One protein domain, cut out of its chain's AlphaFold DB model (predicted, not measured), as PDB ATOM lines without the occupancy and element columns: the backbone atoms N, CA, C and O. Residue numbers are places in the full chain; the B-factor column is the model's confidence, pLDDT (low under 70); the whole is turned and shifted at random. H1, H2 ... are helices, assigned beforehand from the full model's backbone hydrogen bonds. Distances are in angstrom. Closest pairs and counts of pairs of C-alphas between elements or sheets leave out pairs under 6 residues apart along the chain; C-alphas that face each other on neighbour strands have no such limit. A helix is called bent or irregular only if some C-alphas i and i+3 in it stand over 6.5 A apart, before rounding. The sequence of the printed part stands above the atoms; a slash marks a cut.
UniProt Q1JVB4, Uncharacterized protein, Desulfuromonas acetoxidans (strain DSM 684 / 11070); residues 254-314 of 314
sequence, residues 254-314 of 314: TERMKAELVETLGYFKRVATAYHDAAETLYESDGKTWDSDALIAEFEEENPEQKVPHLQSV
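What this domain is: This is residues 254 to 314 of the 314 residues of an uncharacterized protein of Desulfuromonas acetoxidans (strain DSM 684 / 11070) (UniProt Q1JVB4). What does the model look like at first sight? A long straight helix, H1, makes an arm whose residues 255 to 278 stick out free. Past its last residue the chain turns through a short link into a small helix, H2, set off from H1, and then runs into a tail with no named element. What is it made of, and how large is it? The printed part has 61 residues with two named helices, H1 then H2, and no named strand, and its class is all helix. It is extended, with a radius of gyration of the C-alphas of 16.2 A, and its flat outline spans 47 by 30 by 15 A.

Where its parts are: Where is the longest helix? H1 is residues 255 to 285, 44.9 A from first to last C-alpha, from C-alpha 255 at (167.194, 155.856, 167.984) to C-alpha 285 at (125.915, 138.194, 170.060). Where is the other? H2 is residues 292 to 302, 15.3 A long, and ends at C-alpha 302 at (122.090, 157.407, 156.164).

How they stand to each other: Do H1 and H2 meet? They are apart, with no C-alpha of the one within 8 A of the other, and six residues make the short link between them. What does the backbone show? In H1 and H2 every O i to N i+4 pair is within hydrogen-bond range, and neither helix is bent or irregular. What stands free? Residues 254 to 278, 301 to 306 and 309 to 314 do.

The domain as a whole: How far does it reach? The two C-alphas farthest apart, those of Thr 254 and Gly 287, are 49.7 A apart. Is anything cut, or any link long? The printed part has no cut, and no link between named elements is long. Where is confidence low? The mean pLDDT of the printed part is 72.5, and residues 285 to 288, residue 299 and residues 302 to 314 are under 70.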
ATOM      1  N   THR A 254     166.236 160.669 167.597       83.88
ATOM      2  CA  THR A 254     167.270 159.715 168.039       83.88
ATOM      3  C   THR A 254     166.732 158.280 168.041       83.88
ATOM      4  O   THR A 254     165.533 158.062 168.206       83.88
ATOM      5  N   GLU A 255     167.607 157.274 167.947       81.00
ATOM      6  CA  GLU A 255     167.194 155.856 167.984       81.00
ATOM      7  C   GLU A 255     166.395 155.484 169.246       81.00
ATOM      8  O   GLU A 255     165.473 154.675 169.182       81.00
ATOM      9  N   ARG A 256     166.675 156.125 170.392       82.62
ATOM     10  CA  ARG A 256     165.881 155.934 171.620       82.62
ATOM     11  C   ARG A 256     164.481 156.540 171.509       82.62
ATOM     12  O   ARG A 256     163.526 155.922 171.957       82.62
ATOM     13  N   MET A 257     164.352 157.717 170.894       81.31
ATOM     14  CA  MET A 257     163.051 158.362 170.670       81.31
ATOM     15  C   MET A 257     162.204 157.587 169.660       81.31
ATOM     16  O   MET A 257     161.001 157.457 169.850       81.31
ATOM     17  N   LYS A 258     162.830 157.023 168.618       81.50
ATOM     18  CA  LYS A 258     162.154 156.129 167.669       81.50
ATOM     19  C   LYS A 258     161.643 154.865 168.357       81.50
ATOM     20  O   LYS A 258     160.510 154.470 168.111       81.50
ATOM     21  N   ALA A 259     162.452 154.251 169.224       84.88
ATOM     22  CA  ALA A 259     162.040 153.069 169.977       84.88
ATOM     23  C   ALA A 259     160.821 153.359 170.874       84.88
ATOM     24  O   ALA A 259     159.845 152.617 170.812       84.88
ATOM     25  N   GLU A 260     160.839 154.472 171.613       85.88
ATOM     26  CA  GLU A 260     159.721 154.894 172.472       85.88
ATOM     27  C   GLU A 260     158.455 155.233 171.664       85.88
ATOM     28  O   GLU A 260     157.340 154.876 172.048       85.88
ATOM     29  N   LEU A 261     158.611 155.888 170.507       83.31
ATOM     30  CA  LEU A 261     157.506 156.187 169.595       83.31
ATOM     31  C   LEU A 261     156.859 154.901 169.061       83.31
ATOM     32  O   LEU A 261     155.637 154.767 169.085       83.31
ATOM     33  N   VAL A 262     157.673 153.939 168.613       84.25
ATOM     34  CA  VAL A 262     157.198 152.631 168.134       84.25
ATOM     35  C   VAL A 262     156.500 151.860 169.253       84.25
ATOM     36  O   VAL A 262     155.456 151.252 169.013       84.25
ATOM     37  N   GLU A 263     157.027 151.903 170.477       89.31
ATOM     38  CA  GLU A 263     156.391 151.282 171.639       89.31
ATOM     39  C   GLU A 263     155.030 151.922 171.957       89.31
ATOM     40  O   GLU A 263     154.042 151.206 172.142       89.31
ATOM     41  N   THR A 264     154.953 153.255 171.935       85.75
ATOM     42  CA  THR A 264     153.730 154.025 172.213       85.75
ATOM     43  C   THR A 264     152.644 153.777 171.162       85.75
ATOM     44  O   THR A 264     151.511 153.439 171.507       85.75
ATOM     45  N   LEU A 265     152.981 153.858 169.870       84.38
ATOM     46  CA  LEU A 265     152.038 153.556 168.785       84.38
ATOM     47  C   LEU A 265     151.626 152.076 168.797       84.38
ATOM     48  O   LEU A 265     150.459 151.744 168.575       84.38
ATOM     49  N   GLY A 266     152.559 151.178 169.127       85.75
ATOM     50  CA  GLY A 266     152.274 149.761 169.334       85.75
ATOM     51  C   GLY A 266     151.296 149.516 170.487       85.75
ATOM     52  O   GLY A 266     150.426 148.648 170.383       85.75
ATOM     53  N   TYR A 267     151.389 150.290 171.571       89.00
ATOM     54  CA  TYR A 267     150.419 150.257 172.663       89.00
ATOM     55  C   TYR A 267     149.034 150.735 172.210       89.00
ATOM     56  O   TYR A 267     148.065 150.005 172.425       89.00
ATOM     57  N   PHE A 268     148.932 151.881 171.525       86.75
ATOM     58  CA  PHE A 268     147.650 152.368 170.994       86.75
ATOM     59  C   PHE A 268     146.989 151.351 170.068       86.75
ATOM     60  O   PHE A 268     145.809 151.050 170.243       86.75
ATOM     61  N   LYS A 269     147.759 150.736 169.162       87.44
ATOM     62  CA  LYS A 269     147.263 149.670 168.286       87.44
ATOM     63  C   LYS A 269     146.680 148.501 169.079       87.44
ATOM     64  O   LYS A 269     145.577 148.057 168.776       87.44
ATOM     65  N   ARG A 270     147.389 148.001 170.101       90.38
ATOM     66  CA  ARG A 270     146.900 146.883 170.932       90.38
ATOM     67  C   ARG A 270     145.605 147.227 171.657       90.38
ATOM     68  O   ARG A 270     144.696 146.407 171.677       90.38
ATOM     69  N   VAL A 271     145.529 148.421 172.241       87.44
ATOM     70  CA  VAL A 271     144.337 148.875 172.964       87.44
ATOM     71  C   VAL A 271     143.151 149.017 172.010       87.44
ATOM     72  O   VAL A 271     142.088 148.475 172.293       87.44
ATOM     73  N   ALA A 272     143.341 149.673 170.861       85.81
ATOM     74  CA  ALA A 272     142.296 149.832 169.851       85.81
ATOM     75  C   ALA A 272     141.800 148.480 169.319       85.81
ATOM     76  O   ALA A 272     140.595 148.269 169.238       85.81
ATOM     77  N   THR A 273     142.717 147.546 169.043       86.31
ATOM     78  CA  THR A 273     142.369 146.188 168.585       86.31
ATOM     79  C   THR A 273     141.551 145.448 169.646       86.31
ATOM     80  O   THR A 273     140.494 144.923 169.341       86.31
ATOM     81  N   ALA A 274     141.963 145.483 170.918       87.50
ATOM     82  CA  ALA A 274     141.235 144.796 171.988       87.50
ATOM     83  C   ALA A 274     139.804 145.328 172.187       87.50
ATOM     84  O   ALA A 274     138.889 144.549 172.448       87.50
ATOM     85  N   TYR A 275     139.601 146.645 172.073       84.12
ATOM     86  CA  TYR A 275     138.258 147.229 172.137       84.12
ATOM     87  C   TYR A 275     137.434 146.939 170.882       84.12
ATOM     88  O   TYR A 275     136.231 146.719 171.004       84.12
ATOM     89  N   HIS A 276     138.064 146.907 169.706       83.94
ATOM     90  CA  HIS A 276     137.414 146.508 168.461       83.94
ATOM     91  C   HIS A 276     136.915 145.057 168.539       83.94
ATOM     92  O   HIS A 276     135.728 144.822 168.351       83.94
ATOM     93  N   ASP A 277     137.772 144.109 168.929       83.69
ATOM     94  CA  ASP A 277     137.419 142.686 169.056       83.69
ATOM     95  C   ASP A 277     136.295 142.464 170.090       83.69
ATOM     96  O   ASP A 277     135.399 141.630 169.920       83.69
ATOM     97  N   ALA A 278     136.311 143.234 171.186       83.38
ATOM     98  CA  ALA A 278     135.250 143.203 172.189       83.38
ATOM     99  C   ALA A 278     133.919 143.757 171.649       83.38
ATOM    100  O   ALA A 278     132.860 143.219 171.980       83.38
ATOM    101  N   ALA A 279     133.961 144.814 170.830       80.19
ATOM    102  CA  ALA A 279     132.782 145.384 170.183       80.19
ATOM    103  C   ALA A 279     132.199 144.432 169.127       80.19
ATOM    104  O   ALA A 279     130.987 144.231 169.106       80.19
ATOM    105  N   GLU A 280     133.053 143.792 168.328       79.50
ATOM    106  CA  GLU A 280     132.683 142.749 167.365       79.50
ATOM    107  C   GLU A 280     131.971 141.585 168.067       79.50
ATOM    108  O   GLU A 280     130.842 141.245 167.718       79.50
ATOM    109  N   THR A 281     132.553 141.065 169.155       80.81
ATOM    110  CA  THR A 281     131.939 139.990 169.957       80.81
ATOM    111  C   THR A 281     130.556 140.381 170.496       80.81
ATOM    112  O   THR A 281     129.631 139.565 170.522       80.81
ATOM    113  N   LEU A 282     130.398 141.631 170.946       75.12
ATOM    114  CA  LEU A 282     129.121 142.146 171.439       75.12
ATOM    115  C   LEU A 282     128.086 142.250 170.304       75.12
ATOM    116  O   LEU A 282     126.937 141.859 170.491       75.12
ATOM    117  N   TYR A 283     128.493 142.717 169.126       71.69
ATOM    118  CA  TYR A 283     127.614 142.897 167.969       71.69
ATOM    119  C   TYR A 283     127.156 141.563 167.356       71.69
ATOM    120  O   TYR A 283     125.988 141.403 166.999       71.69
ATOM    121  N   GLU A 284     128.049 140.573 167.303       75.06
ATOM    122  CA  GLU A 284     127.734 139.222 166.830       75.06
ATOM    123  C   GLU A 284     126.795 138.462 167.773       75.06
ATOM    124  O   GLU A 284     125.995 137.632 167.330       75.06
ATOM    125  N   SER A 285     126.825 138.783 169.071       68.00
ATOM    126  CA  SER A 285     125.915 138.194 170.060       68.00
ATOM    127  C   SER A 285     124.438 138.562 169.834       68.00
ATOM    128  O   SER A 285     123.555 137.801 170.235       68.00
ATOM    129  N   ASP A 286     124.175 139.645 169.094       61.84
ATOM    130  CA  ASP A 286     122.839 140.084 168.673       61.84
ATOM    131  C   ASP A 286     122.383 139.455 167.335       61.84
ATOM    132  O   ASP A 286     121.345 139.824 166.778       61.84
ATOM    133  N   GLY A 287     123.129 138.474 166.805       64.69
ATOM    134  CA  GLY A 287     122.778 137.727 165.591       64.69
ATOM    135  C   GLY A 287     123.046 138.471 164.279       64.69
ATOM    136  O   GLY A 287     122.534 138.062 163.235       64.69
ATOM    137  N   LYS A 288     123.833 139.551 164.322       68.31
ATOM    138  CA  LYS A 288     124.282 140.323 163.156       68.31
ATOM    139  C   LYS A 288     125.761 140.051 162.886       68.31
ATOM    140  O   LYS A 288     126.549 140.006 163.817       68.31
ATOM    141  N   THR A 289     126.160 139.899 161.628       72.00
ATOM    142  CA  THR A 289     127.583 139.827 161.248       72.00
ATOM    143  C   THR A 289     128.221 141.213 161.322       72.00
ATOM    144  O   THR A 289     127.685 142.155 160.738       72.00
ATOM    145  N   TRP A 290     129.351 141.332 162.025       72.25
ATOM    146  CA  TRP A 290     130.166 142.547 162.038       72.25
ATOM    147  C   TRP A 290     130.948 142.647 160.725       72.25
ATOM    148  O   TRP A 290     131.940 141.957 160.514       72.25
ATOM    149  N   ASP A 291     130.474 143.490 159.815       79.31
ATOM    150  CA  ASP A 291     131.207 143.882 158.612       79.31
ATOM    151  C   ASP A 291     131.453 145.386 158.711       79.31
ATOM    152  O   ASP A 291     130.553 146.187 158.460       79.31
ATOM    153  N   SER A 292     132.647 145.771 159.166       70.38
ATOM    154  CA  SER A 292     132.986 147.171 159.432       70.38
ATOM    155  C   SER A 292     132.783 148.056 158.207       70.38
ATOM    156  O   SER A 292     132.280 149.169 158.340       70.38
ATOM    157  N   ASP A 293     133.128 147.562 157.019       72.62
ATOM    158  CA  ASP A 293     133.068 148.340 155.784       72.62
ATOM    159  C   ASP A 293     131.618 148.524 155.333       72.62
ATOM    160  O   ASP A 293     131.225 149.629 154.950       72.62
ATOM    161  N   ALA A 294     130.799 147.474 155.441       74.50
ATOM    162  CA  ALA A 294     129.370 147.564 155.160       74.50
ATOM    163  C   ALA A 294     128.640 148.465 156.171       74.50
ATOM    164  O   ALA A 294     127.831 149.297 155.767       74.50
ATOM    165  N   LEU A 295     128.963 148.353 157.466       71.62
ATOM    166  CA  LEU A 295     128.355 149.156 158.533       71.62
ATOM    167  C   LEU A 295     128.731 150.639 158.429       71.62
ATOM    168  O   LEU A 295     127.886 151.506 158.653       71.62
ATOM    169  N   ILE A 296     129.981 150.951 158.073       70.56
ATOM    170  CA  ILE A 296     130.420 152.331 157.825       70.56
ATOM    171  C   ILE A 296     129.733 152.888 156.574       70.56
ATOM    172  O   ILE A 296     129.270 154.027 156.601       70.56
ATOM    173  N   ALA A 297     129.631 152.103 155.496       73.94
ATOM    174  CA  ALA A 297     128.969 152.531 154.267       73.94
ATOM    175  C   ALA A 297     127.469 152.804 154.475       73.94
ATOM    176  O   ALA A 297     126.981 153.839 154.026       73.94
ATOM    177  N   GLU A 298     126.766 151.925 155.194       73.25
ATOM    178  CA  GLU A 298     125.359 152.105 155.573       73.25
ATOM    179  C   GLU A 298     125.184 153.361 156.445       73.25
ATOM    180  O   GLU A 298     124.349 154.216 156.152       73.25
ATOM    181  N   PHE A 299     126.047 153.548 157.451       68.44
ATOM    182  CA  PHE A 299     126.009 154.730 158.315       68.44
ATOM    183  C   PHE A 299     126.261 156.042 157.551       68.44
ATOM    184  O   PHE A 299     125.569 157.033 157.796       68.44
ATOM    185  N   GLU A 300     127.234 156.072 156.634       70.88
ATOM    186  CA  GLU A 300     127.534 157.245 155.800       70.88
ATOM    187  C   GLU A 300     126.433 157.555 154.776       70.88
ATOM    188  O   GLU A 300     126.224 158.727 154.452       70.88
ATOM    189  N   GLU A 301     125.744 156.537 154.250       73.19
ATOM    190  CA  GLU A 301     124.602 156.709 153.344       73.19
ATOM    191  C   GLU A 301     123.401 157.317 154.080       73.19
ATOM    192  O   GLU A 301     122.744 158.222 153.558       73.19
ATOM    193  N   GLU A 302     123.158 156.878 155.315       66.88
ATOM    194  CA  GLU A 302     122.090 157.407 156.164       66.88
ATOM    195  C   GLU A 302     122.424 158.776 156.785       66.88
ATOM    196  O   GLU A 302     121.510 159.546 157.081       66.88
ATOM    197  N   ASN A 303     123.712 159.112 156.953       62.56
ATOM    198  CA  ASN A 303     124.178 160.332 157.632       62.56
ATOM    199  C   ASN A 303     125.268 161.069 156.821       62.56
ATOM    200  O   ASN A 303     126.421 161.179 157.264       62.56
ATOM    201  N   PRO A 304     124.934 161.619 155.638       60.72
ATOM    202  CA  PRO A 304     125.912 162.172 154.699       60.72
ATOM    203  C   PRO A 304     126.685 163.384 155.247       60.72
ATOM    204  O   PRO A 304     127.819 163.636 154.838       60.72
ATOM    205  N   GLU A 305     126.115 164.132 156.192       55.53
ATOM    206  CA  GLU A 305     126.774 165.241 156.891       55.53
ATOM    207  C   GLU A 305     127.827 164.818 157.930       55.53
ATOM    208  O   GLU A 305     128.608 165.665 158.366       55.53
ATOM    209  N   GLN A 306     127.874 163.541 158.327       57.00
ATOM    210  CA  GLN A 306     128.837 163.012 159.307       57.00
ATOM    211  C   GLN A 306     130.021 162.279 158.661       57.00
ATOM    212  O   GLN A 306     130.842 161.681 159.360       57.00
ATOM    213  N   LYS A 307     130.129 162.344 157.331       55.31
ATOM    214  CA  LYS A 307     131.211 161.732 156.564       55.31
ATOM    215  C   LYS A 307     132.564 162.333 156.954       55.31
ATOM    216  O   LYS A 307     132.826 163.512 156.710       55.31
ATOM    217  N   VAL A 308     133.434 161.519 157.548       51.50
ATOM    218  CA  VAL A 308     134.790 161.939 157.925       51.50
ATOM    219  C   VAL A 308     135.675 161.903 156.671       51.50
ATOM    220  O   VAL A 308     135.704 160.879 155.984       51.50
ATOM    221  N   PRO A 309     136.404 162.981 156.319       44.47
ATOM    222  CA  PRO A 309     137.328 162.954 155.193       44.47
ATOM    223  C   PRO A 309     138.510 162.020 155.500       44.47
ATOM    224  O   PRO A 309     139.445 162.397 156.191       44.47
ATOM    225  N   HIS A 310     138.450 160.811 154.945       40.81
ATOM    226  CA  HIS A 310     139.561 159.882 154.718       40.81
ATOM    227  C   HIS A 310     140.349 159.399 155.952       40.81
ATOM    228  O   HIS A 310     141.410 159.917 156.276       40.81
ATOM    229  N   LEU A 311     139.953 158.241 156.484       36.47
ATOM    230  CA  LEU A 311     140.927 157.178 156.737       36.47
ATOM    231  C   LEU A 311     140.836 156.222 155.546       36.47
ATOM    232  O   LEU A 311     139.999 155.325 155.514       36.47
ATOM    233  N   GLN A 312     141.624 156.483 154.498       33.56
ATOM    234  CA  GLN A 312     141.822 155.471 153.464       33.56
ATOM    235  C   GLN A 312     142.543 154.284 154.107       33.56
ATOM    236  O   GLN A 312     143.539 154.471 154.801       33.56
ATOM    237  N   SER A 313     141.984 153.095 153.888       31.39
ATOM    238  CA  SER A 313     142.479 151.783 154.311       31.39
ATOM    239  C   SER A 313     144.008 151.694 154.412       31.39
ATOM    240  O   SER A 313     144.699 151.920 153.412       31.39
ATOM    241  N   VAL A 314     144.504 151.282 155.581       30.45
ATOM    242  CA  VAL A 314     145.839 150.685 155.755       30.45
ATOM    243  C   VAL A 314     145.666 149.205 156.043       30.45
ATOM    244  O   VAL A 314     144.857 148.890 156.942       30.45
TER     245      VAL A 314